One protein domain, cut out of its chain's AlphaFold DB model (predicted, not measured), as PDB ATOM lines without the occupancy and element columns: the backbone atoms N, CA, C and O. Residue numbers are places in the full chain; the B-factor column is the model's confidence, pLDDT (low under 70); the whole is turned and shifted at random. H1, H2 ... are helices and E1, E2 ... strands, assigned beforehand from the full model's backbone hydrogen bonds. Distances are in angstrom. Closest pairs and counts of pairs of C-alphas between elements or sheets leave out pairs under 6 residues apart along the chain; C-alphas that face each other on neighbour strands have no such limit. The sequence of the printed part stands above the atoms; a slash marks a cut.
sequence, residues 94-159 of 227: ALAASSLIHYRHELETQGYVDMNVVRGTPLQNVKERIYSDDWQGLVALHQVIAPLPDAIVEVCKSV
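What this domain is: This is residues 94 to 159 of the 227 residues of an uncharacterized protein of Novosphingobium ginsenosidimutans (UniProt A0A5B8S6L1). A slender two-stranded hairpin, E1 and E2, slants away from a small cluster of three helices, in which H1 packs on both H2 and H3. The turn of the hairpin makes one end of the longest axis and H3 lies at the other. The printed part has 66 residues, with three named helices and two named strands in the order H1, E1, E2, H2, H3; the sheet, E1 - E2, is antiparallel and the class is mixed, helices and strands. The whole is compact, with a radius of gyration of the C-alphas of 12.0 A, and spans 38 by 25 by 17 A, only just elongated.

How they stand to each other: E1, residues 113 to 119, and E2, residues 124 to 130, form an antiparallel hairpin at 148 degrees, with N 115 and O 128 at 2.9 A and N 130 and O 113 at 2.8 A, within hydrogen-bond range. The closest C-alphas of E1 and H1, residues 94 to 110, are those of Val 113 and Glu 106, 5.6 A apart. H1 touches H2, residues 135 to 145, with residues 100 to 104 alone, at a steep tilt of 41 degrees, opposite ways; the closest C-alphas, of Leu 100 and His 142, are 6.8 A apart. H1 touches H3, residues 150 to 158, with residues 97 to 104 alone, at a steep tilt of 44 degrees, the same way; the closest C-alphas, of Ile 101 and Cys 156, are 5.6 A apart. H2 and H3 are close but not clearly touching, with the closest C-alphas, of Val 139 and Val 153, 7.6 A apart. H3 is apart from E1 and E2. Each O i to N i+4 pair is within hydrogen-bond range in H1, against 5 of 7 in H2 and 4 of 5 in H3.

Where its parts are: E1 is 17.4 A long and E2 17.6 A. H1, 23.5 A, begins at C-alpha 94 (-4.893, 44.117, 57.640). H2 is 15.8 A long, and H3, 12.9 A, ends at C-alpha 158 (-17.936, 43.217, 64.700).

The domain as a whole: The two C-alphas farthest apart, of Pro 122 and Ser 158, are 38.3 A apart. The printed part has no cut, and its four links are tight. Mean pLDDT of the printed part is 83.4; residues 117 to 121, 124 to 126 and 131 to 133 are under 70.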
ATOM      1  N   ALA A  94      -4.520  42.739  57.327       85.75
ATOM      2  CA  ALA A  94      -4.893  44.117  57.640       85.75
ATOM      3  C   ALA A  94      -5.462  44.883  56.440       85.75
ATOM      4  O   ALA A  94      -6.511  45.495  56.564       85.75
ATOM      5  N   LEU A  95      -4.842  44.781  55.260       82.75
ATOM      6  CA  LEU A  95      -5.346  45.437  54.050       82.75
ATOM      7  C   LEU A  95      -6.745  44.932  53.653       82.75
ATOM      8  O   LEU A  95      -7.673  45.717  53.457       82.75
ATOM      9  N   ALA A  96      -6.898  43.611  53.544       87.44
ATOM     10  CA  ALA A  96      -8.146  42.984  53.128       87.44
ATOM     11  C   ALA A  96      -9.249  43.183  54.184       87.44
ATOM     12  O   ALA A  96     -10.348  43.613  53.843       87.44
ATOM     13  N   ALA A  97      -8.938  42.981  55.464       91.12
ATOM     14  CA  ALA A  97      -9.849  43.186  56.583       91.12
ATOM     15  C   ALA A  97     -10.307  44.648  56.699       91.12
ATOM     16  O   ALA A  97     -11.503  44.913  56.785       91.12
ATOM     17  N   SER A  98      -9.382  45.608  56.636       89.62
ATOM     18  CA  SER A  98      -9.718  47.033  56.700       89.62
ATOM     19  C   SER A  98     -10.571  47.485  55.519       89.62
ATOM     20  O   SER A  98     -11.498  48.263  55.727       89.62
ATOM     21  N   SER A  99     -10.324  46.971  54.306       88.50
ATOM     22  CA  SER A  99     -11.201  47.262  53.162       88.50
ATOM     23  C   SER A  99     -12.619  46.728  53.369       88.50
ATOM     24  O   SER A  99     -13.568  47.466  53.136       88.50
ATOM     25  N   LEU A 100     -12.786  45.506  53.892       91.69
ATOM     26  CA  LEU A 100     -14.111  44.955  54.186       91.69
ATOM     27  C   LEU A 100     -14.841  45.758  55.278       91.69
ATOM     28  O   LEU A 100     -16.023  46.056  55.128       91.69
ATOM     29  N   ILE A 101     -14.138  46.145  56.348       93.06
ATOM     30  CA  ILE A 101     -14.688  46.998  57.419       93.06
ATOM     31  C   ILE A 101     -15.113  48.365  56.861       93.06
ATOM     32  O   ILE A 101     -16.175  48.871  57.220       93.06
ATOM     33  N   HIS A 102     -14.308  48.954  55.973       90.44
ATOM     34  CA  HIS A 102     -14.630  50.222  55.321       90.44
ATOM     35  C   HIS A 102     -15.853  50.099  54.407       90.44
ATOM     36  O   HIS A 102     -16.786  50.881  54.540       90.44
ATOM     37  N   TYR A 103     -15.904  49.077  53.554       89.50
ATOM     38  CA  TYR A 103     -17.048  48.849  52.674       89.50
ATOM     39  C   TYR A 103     -18.336  48.577  53.454       89.50
ATOM     40  O   TYR A 103     -19.399  49.045  53.059       89.50
ATOM     41  N   ARG A 104     -18.259  47.879  54.597       91.69
ATOM     42  CA  ARG A 104     -19.415  47.720  55.491       91.69
ATOM     43  C   ARG A 104     -19.933  49.079  55.953       91.69
ATOM     44  O   ARG A 104     -21.128  49.327  55.888       91.69
ATOM     45  N   HIS A 105     -19.030  49.956  56.384       90.94
ATOM     46  CA  HIS A 105     -19.383  51.292  56.842       90.94
ATOM     47  C   HIS A 105     -19.970  52.168  55.729       90.94
ATOM     48  O   HIS A 105     -20.975  52.838  55.960       90.94
ATOM     49  N   GLU A 106     -19.397  52.152  54.523       88.50
ATOM     50  CA  GLU A 106     -19.963  52.858  53.364       88.50
ATOM     51  C   GLU A 106     -21.379  52.359  53.057       88.50
ATOM     52  O   GLU A 106     -22.296  53.163  52.896       88.50
ATOM     53  N   LEU A 107     -21.594  51.041  53.095       87.94
ATOM     54  CA  LEU A 107     -22.917  50.458  52.898       87.94
ATOM     55  C   LEU A 107     -23.912  50.891  53.986       87.94
ATOM     56  O   LEU A 107     -25.021  51.309  53.670       87.94
ATOM     57  N   GLU A 108     -23.509  50.840  55.257       88.06
ATOM     58  CA  GLU A 108     -24.331  51.235  56.410       88.06
ATOM     59  C   GLU A 108     -24.685  52.732  56.403       88.06
ATOM     60  O   GLU A 108     -25.752  53.115  56.879       88.06
ATOM     61  N   THR A 109     -23.800  53.584  55.879       87.88
ATOM     62  CA  THR A 109     -23.965  55.048  55.915       87.88
ATOM     63  C   THR A 109     -24.572  55.636  54.647       87.88
ATOM     64  O   THR A 109     -25.297  56.627  54.726       87.88
ATOM     65  N   GLN A 110     -24.286  55.054  53.483       87.19
ATOM     66  CA  GLN A 110     -24.657  55.602  52.173       87.19
ATOM     67  C   GLN A 110     -25.609  54.689  51.392       87.19
ATOM     68  O   GLN A 110     -26.223  55.138  50.423       87.19
ATOM     69  N   GLY A 111     -25.739  53.417  51.786       84.88
ATOM     70  CA  GLY A 111     -26.532  52.407  51.077       84.88
ATOM     71  C   GLY A 111     -25.846  51.819  49.838       84.88
ATOM     72  O   GLY A 111     -26.480  51.083  49.085       84.88
ATOM     73  N   TYR A 112     -24.577  52.151  49.590       84.44
ATOM     74  CA  TYR A 112     -23.777  51.600  48.494       84.44
ATOM     75  C   TYR A 112     -22.281  51.654  48.820       84.44
ATOM     76  O   TYR A 112     -21.859  52.356  49.735       84.44
ATOM     77  N   VAL A 113     -21.482  50.930  48.035       84.06
ATOM     78  CA  VAL A 113     -20.014  50.915  48.110       84.06
ATOM     79  C   VAL A 113     -19.441  51.202  46.726       84.06
ATOM     80  O   VAL A 113     -19.878  50.597  45.745       84.06
ATOM     81  N   ASP A 114     -18.454  52.094  46.629       79.88
ATOM     82  CA  ASP A 114     -17.725  52.348  45.382       79.88
ATOM     83  C   ASP A 114     -16.400  51.562  45.386       79.88
ATOM     84  O   ASP A 114     -15.423  51.928  46.039       79.88
ATOM     85  N   MET A 115     -16.341  50.473  44.619       74.00
ATOM     86  CA  MET A 115     -15.178  49.584  44.562       74.00
ATOM     87  C   MET A 115     -14.364  49.811  43.289       74.00
ATOM     88  O   MET A 115     -14.909  50.001  42.203       74.00
ATOM     89  N   ASN A 116     -13.034  49.747  43.392       70.31
ATOM     90  CA  ASN A 116     -12.174  49.689  42.210       70.31
ATOM     91  C   ASN A 116     -12.021  48.228  41.780       70.31
ATOM     92  O   ASN A 116     -11.410  47.433  42.495       70.31
ATOM     93  N   VAL A 117     -12.546  47.884  40.606       68.00
ATOM     94  CA  VAL A 117     -12.498  46.529  40.046       68.00
ATOM     95  C   VAL A 117     -11.642  46.536  38.782       68.00
ATOM     96  O   VAL A 117     -11.750  47.433  37.944       68.00
ATOM     97  N   VAL A 118     -10.786  45.524  38.632       66.31
ATOM     98  CA  VAL A 118      -9.993  45.315  37.415       66.31
ATOM     99  C   VAL A 118     -10.749  44.352  36.507       66.31
ATOM    100  O   VAL A 118     -10.898  43.179  36.845       66.31
ATOM    101  N   ARG A 119     -11.234  44.822  35.354       66.44
ATOM    102  CA  ARG A 119     -11.963  43.973  34.394       66.44
ATOM    103  C   ARG A 119     -11.729  44.381  32.937       66.44
ATOM    104  O   ARG A 119     -11.302  45.500  32.663       66.44
ATOM    105  N   GLY A 120     -12.016  43.463  32.011       64.56
ATOM    106  CA  GLY A 120     -11.948  43.680  30.557       64.56
ATOM    107  C   GLY A 120     -10.671  43.171  29.872       64.56
ATOM    108  O   GLY A 120      -9.785  42.587  30.494       64.56
ATOM    109  N   THR A 121     -10.587  43.368  28.553       62.47
ATOM    110  CA  THR A 121      -9.381  43.110  27.748       62.47
ATOM    111  C   THR A 121      -9.216  44.240  26.721       62.47
ATOM    112  O   THR A 121     -10.007  44.304  25.780       62.47
ATOM    113  N   PRO A 122      -8.228  45.144  26.885       75.88
ATOM    114  CA  PRO A 122      -7.208  45.164  27.942       75.88
ATOM    115  C   PRO A 122      -7.801  45.438  29.335       75.88
ATOM    116  O   PRO A 122      -8.881  46.012  29.451       75.88
ATOM    117  N   LEU A 123      -7.098  45.007  30.389       70.31
ATOM    118  CA  LEU A 123      -7.523  45.215  31.778       70.31
ATOM    119  C   LEU A 123      -7.606  46.715  32.084       70.31
ATOM    120  O   LEU A 123      -6.629  47.444  31.893       70.31
ATOM    121  N   GLN A 124      -8.754  47.165  32.583       66.56
ATOM    122  CA  GLN A 124      -8.974  48.545  33.006       66.56
ATOM    123  C   GLN A 124      -9.428  48.586  34.464       66.56
ATOM    124  O   GLN A 124     -10.178  47.720  34.916       66.56
ATOM    125  N   ASN A 125      -8.981  49.616  35.187       68.94
ATOM    126  CA  ASN A 125      -9.523  49.956  36.499       68.94
ATOM    127  C   ASN A 125     -10.856  50.671  36.292       68.94
ATOM    128  O   ASN A 125     -10.885  51.778  35.753       68.94
ATOM    129  N   VAL A 126     -11.943  50.047  36.728       69.19
ATOM    130  CA  VAL A 126     -13.291  50.608  36.653       69.19
ATOM    131  C   VAL A 126     -13.799  50.802  38.076       69.19
ATOM    132  O   VAL A 126     -13.678  49.901  38.903       69.19
ATOM    133  N   LYS A 127     -14.364  51.979  38.367       72.88
ATOM    134  CA  LYS A 127     -15.155  52.167  39.587       72.88
ATOM    135  C   LYS A 127     -16.515  51.523  39.380       72.88
ATOM    136  O   LYS A 127     -17.243  51.907  38.466       72.88
ATOM    137  N   GLU A 128     -16.833  50.545  40.205       73.56
ATOM    138  CA  GLU A 128     -18.116  49.865  40.210       73.56
ATOM    139  C   GLU A 128     -18.843  50.204  41.502       73.56
ATOM    140  O   GLU A 128     -18.323  49.996  42.597       73.56
ATOM    141  N   ARG A 129     -20.044  50.760  41.348       79.62
ATOM    142  CA  ARG A 129     -20.935  51.010  42.467       79.62
ATOM    143  C   ARG A 129     -21.739  49.760  42.736       79.62
ATOM    144  O   ARG A 129     -22.442  49.276  41.850       79.62
ATOM    145  N   ILE A 130     -21.654  49.277  43.961       71.62
ATOM    146  CA  ILE A 130     -22.362  48.091  44.397       71.62
ATOM    147  C   ILE A 130     -23.468  48.517  45.344       71.62
ATOM    148  O   ILE A 130     -23.223  49.090  46.404       71.62
ATOM    149  N   TYR A 131     -24.686  48.200  44.926       69.25
ATOM    150  CA  TYR A 131     -25.870  48.210  45.763       69.25
ATOM    151  C   TYR A 131     -26.008  46.782  46.297       69.25
ATOM    152  O   TYR A 131     -26.298  45.863  45.533       69.25
ATOM    153  N   SER A 132     -25.660  46.573  47.565       66.50
ATOM    154  CA  SER A 132     -25.854  45.297  48.256       66.50
ATOM    155  C   SER A 132     -26.776  45.557  49.426       66.50
ATOM    156  O   SER A 132     -26.492  46.424  50.244       66.50
ATOM    157  N   ASP A 133     -27.859  44.804  49.527       64.56
ATOM    158  CA  ASP A 133     -28.864  45.063  50.558       64.56
ATOM    159  C   ASP A 133     -28.479  44.403  51.895       64.56
ATOM    160  O   ASP A 133     -29.087  44.676  52.931       64.56
ATOM    161  N   ASP A 134     -27.457  43.536  51.889       79.12
ATOM    162  CA  ASP A 134     -27.004  42.817  53.072       79.12
ATOM    163  C   ASP A 134     -25.485  42.549  53.121       79.12
ATOM    164  O   ASP A 134     -24.722  42.745  52.167       79.12
ATOM    165  N   TRP A 135     -25.051  42.096  54.299       86.38
ATOM    166  CA  TRP A 135     -23.674  41.714  54.617       86.38
ATOM    167  C   TRP A 135     -23.156  40.541  53.772       86.38
ATOM    168  O   TRP A 135     -21.968  40.492  53.457       86.38
ATOM    169  N   GLN A 136     -24.017  39.587  53.404       88.25
ATOM    170  CA  GLN A 136     -23.595  38.380  52.690       88.25
ATOM    171  C   GLN A 136     -23.198  38.703  51.249       88.25
ATOM    172  O   GLN A 136     -22.172  38.206  50.779       88.25
ATOM    173  N   GLY A 137     -23.951  39.582  50.583       84.81
ATOM    174  CA  GLY A 137     -23.612  40.091  49.257       84.81
ATOM    175  C   GLY A 137     -22.265  40.814  49.248       84.81
ATOM    176  O   GLY A 137     -21.410  40.517  48.410       84.81
ATOM    177  N   LEU A 138     -22.024  41.685  50.235       87.50
ATOM    178  CA  LEU A 138     -20.750  42.394  50.373       87.50
ATOM    179  C   LEU A 138     -19.568  41.430  50.569       87.50
ATOM    180  O   LEU A 138     -18.539  41.577  49.908       87.50
ATOM    181  N   VAL A 139     -19.710  40.430  51.445       90.56
ATOM    182  CA  VAL A 139     -18.665  39.420  51.672       90.56
ATOM    183  C   VAL A 139     -18.392  38.628  50.397       90.56
ATOM    184  O   VAL A 139     -17.231  38.482  50.026       90.56
ATOM    185  N   ALA A 140     -19.425  38.152  49.697       87.38
ATOM    186  CA  ALA A 140     -19.255  37.373  48.470       87.38
ATOM    187  C   ALA A 140     -18.450  38.138  47.407       87.38
ATOM    188  O   ALA A 140     -17.575  37.568  46.759       87.38
ATOM    189  N   LEU A 141     -18.700  39.441  47.269       83.31
ATOM    190  CA  LEU A 141     -17.969  40.312  46.351       83.31
ATOM    191  C   LEU A 141     -16.533  40.564  46.808       83.31
ATOM    192  O   LEU A 141     -15.598  40.459  46.012       83.31
ATOM    193  N   HIS A 142     -16.339  40.865  48.092       87.75
ATOM    194  CA  HIS A 142     -15.012  41.082  48.663       87.75
ATOM    195  C   HIS A 142     -14.117  39.846  48.506       87.75
ATOM    196  O   HIS A 142     -12.965  39.981  48.094       87.75
ATOM    197  N   GLN A 143     -14.672  38.645  48.700       87.75
ATOM    198  CA  GLN A 143     -13.969  37.368  48.545       87.75
ATOM    199  C   GLN A 143     -13.429  37.126  47.126       87.75
ATOM    200  O   GLN A 143     -12.457  36.392  46.968       87.75
ATOM    201  N   VAL A 144     -14.001  37.752  46.090       84.19
ATOM    202  CA  VAL A 144     -13.471  37.679  44.714       84.19
ATOM    203  C   VAL A 144     -12.198  38.519  44.557       84.19
ATOM    204  O   VAL A 144     -11.326  38.184  43.755       84.19
ATOM    205  N   ILE A 145     -12.081  39.612  45.313       81.00
ATOM    206  CA  ILE A 145     -11.031  40.625  45.139       81.00
ATOM    207  C   ILE A 145      -9.888  40.420  46.136       81.00
ATOM    208  O   ILE A 145      -8.717  40.493  45.766       81.00
ATOM    209  N   ALA A 146     -10.223  40.185  47.400       84.56
ATOM    210  CA  ALA A 146      -9.274  40.059  48.495       84.56
ATOM    211  C   ALA A 146      -9.751  38.971  49.474       84.56
ATOM    212  O   ALA A 146     -10.299  39.301  50.524       84.56
ATOM    213  N   PRO A 147      -9.543  37.681  49.146       89.06
ATOM    214  CA  PRO A 147     -10.063  36.574  49.938       89.06
ATOM    215  C   PRO A 147      -9.656  36.639  51.414       89.06
ATOM    216  O   PRO A 147      -8.489  36.884  51.741       89.06
ATOM    217  N   LEU A 148     -10.610  36.360  52.301       92.56
ATOM    218  CA  LEU A 148     -10.424  36.333  53.752       92.56
ATOM    219  C   LEU A 148     -10.902  34.997  54.333       92.56
ATOM    220  O   LEU A 148     -11.946  34.496  53.921       92.56
ATOM    221  N   PRO A 149     -10.208  34.421  55.330       95.56
ATOM    222  CA  PRO A 149     -10.757  33.305  56.093       95.56
ATOM    223  C   PRO A 149     -12.055  33.704  56.807       95.56
ATOM    224  O   PRO A 149     -12.145  34.818  57.323       95.56
ATOM    225  N   ASP A 150     -13.006  32.777  56.941       94.56
ATOM    226  CA  ASP A 150     -14.305  33.035  57.590       94.56
ATOM    227  C   ASP A 150     -14.159  33.620  59.003       94.56
ATOM    228  O   ASP A 150     -14.857  34.560  59.375       94.56
ATOM    229  N   ALA A 151     -13.179  33.138  59.773       95.19
ATOM    230  CA  ALA A 151     -12.885  33.672  61.102       95.19
ATOM    231  C   ALA A 151     -12.530  35.171  61.079       95.19
ATOM    232  O   ALA A 151     -12.881  35.904  61.999       95.19
ATOM    233  N   ILE A 152     -11.854  35.642  60.027       96.75
ATOM    234  CA  ILE A 152     -11.503  37.056  59.858       96.75
ATOM    235  C   ILE A 152     -12.713  37.861  59.388       96.75
ATOM    236  O   ILE A 152     -12.903  38.984  59.853       96.75
ATOM    237  N   VAL A 153     -13.552  37.291  58.521       95.94
ATOM    238  CA  VAL A 153     -14.819  37.910  58.099       95.94
ATOM    239  C   VAL A 153     -15.715  38.180  59.311       95.94
ATOM    240  O   VAL A 153     -16.218  39.294  59.461       95.94
ATOM    241  N   GLU A 154     -15.845  37.213  60.222       95.12
ATOM    242  CA  GLU A 154     -16.627  37.382  61.454       95.12
ATOM    243  C   GLU A 154     -16.053  38.473  62.369       95.12
ATOM    244  O   GLU A 154     -16.803  39.296  62.899       95.12
ATOM    245  N   VAL A 155     -14.724  38.564  62.499       96.38
ATOM    246  CA  VAL A 155     -14.098  39.687  63.217       96.38
ATOM    247  C   VAL A 155     -14.449  41.015  62.540       96.38
ATOM    248  O   VAL A 155     -14.916  41.932  63.219       96.38
ATOM    249  N   CYS A 156     -14.294  41.115  61.216       95.56
ATOM    250  CA  CYS A 156     -14.585  42.332  60.452       95.56
ATOM    251  C   CYS A 156     -16.029  42.802  60.647       95.56
ATOM    252  O   CYS A 156     -16.263  44.000  60.771       95.56
ATOM    253  N   LYS A 157     -16.984  41.870  60.754       93.88
ATOM    254  CA  LYS A 157     -18.396  42.171  61.018       93.88
ATOM    255  C   LYS A 157     -18.623  42.904  62.340       93.88
ATOM    256  O   LYS A 157     -19.552  43.699  62.427       93.88
ATOM    257  N   SER A 158     -17.785  42.662  63.346       92.81
ATOM    258  CA  SER A 158     -17.936  43.217  64.700       92.81
ATOM    259  C   SER A 158     -17.110  44.477  64.969       92.81
ATOM    260  O   SER A 158     -17.440  45.247  65.868       92.81
ATOM    261  N   VAL A 159     -16.039  44.708  64.206       95.19
ATOM    262  CA  VAL A 159     -15.123  45.831  64.437       95.19
ATOM    263  C   VAL A 159     -15.739  47.141  63.922       95.19
ATOM    264  O   VAL A 159     -16.082  47.210  62.739       95.19
TER     265      VAL A 159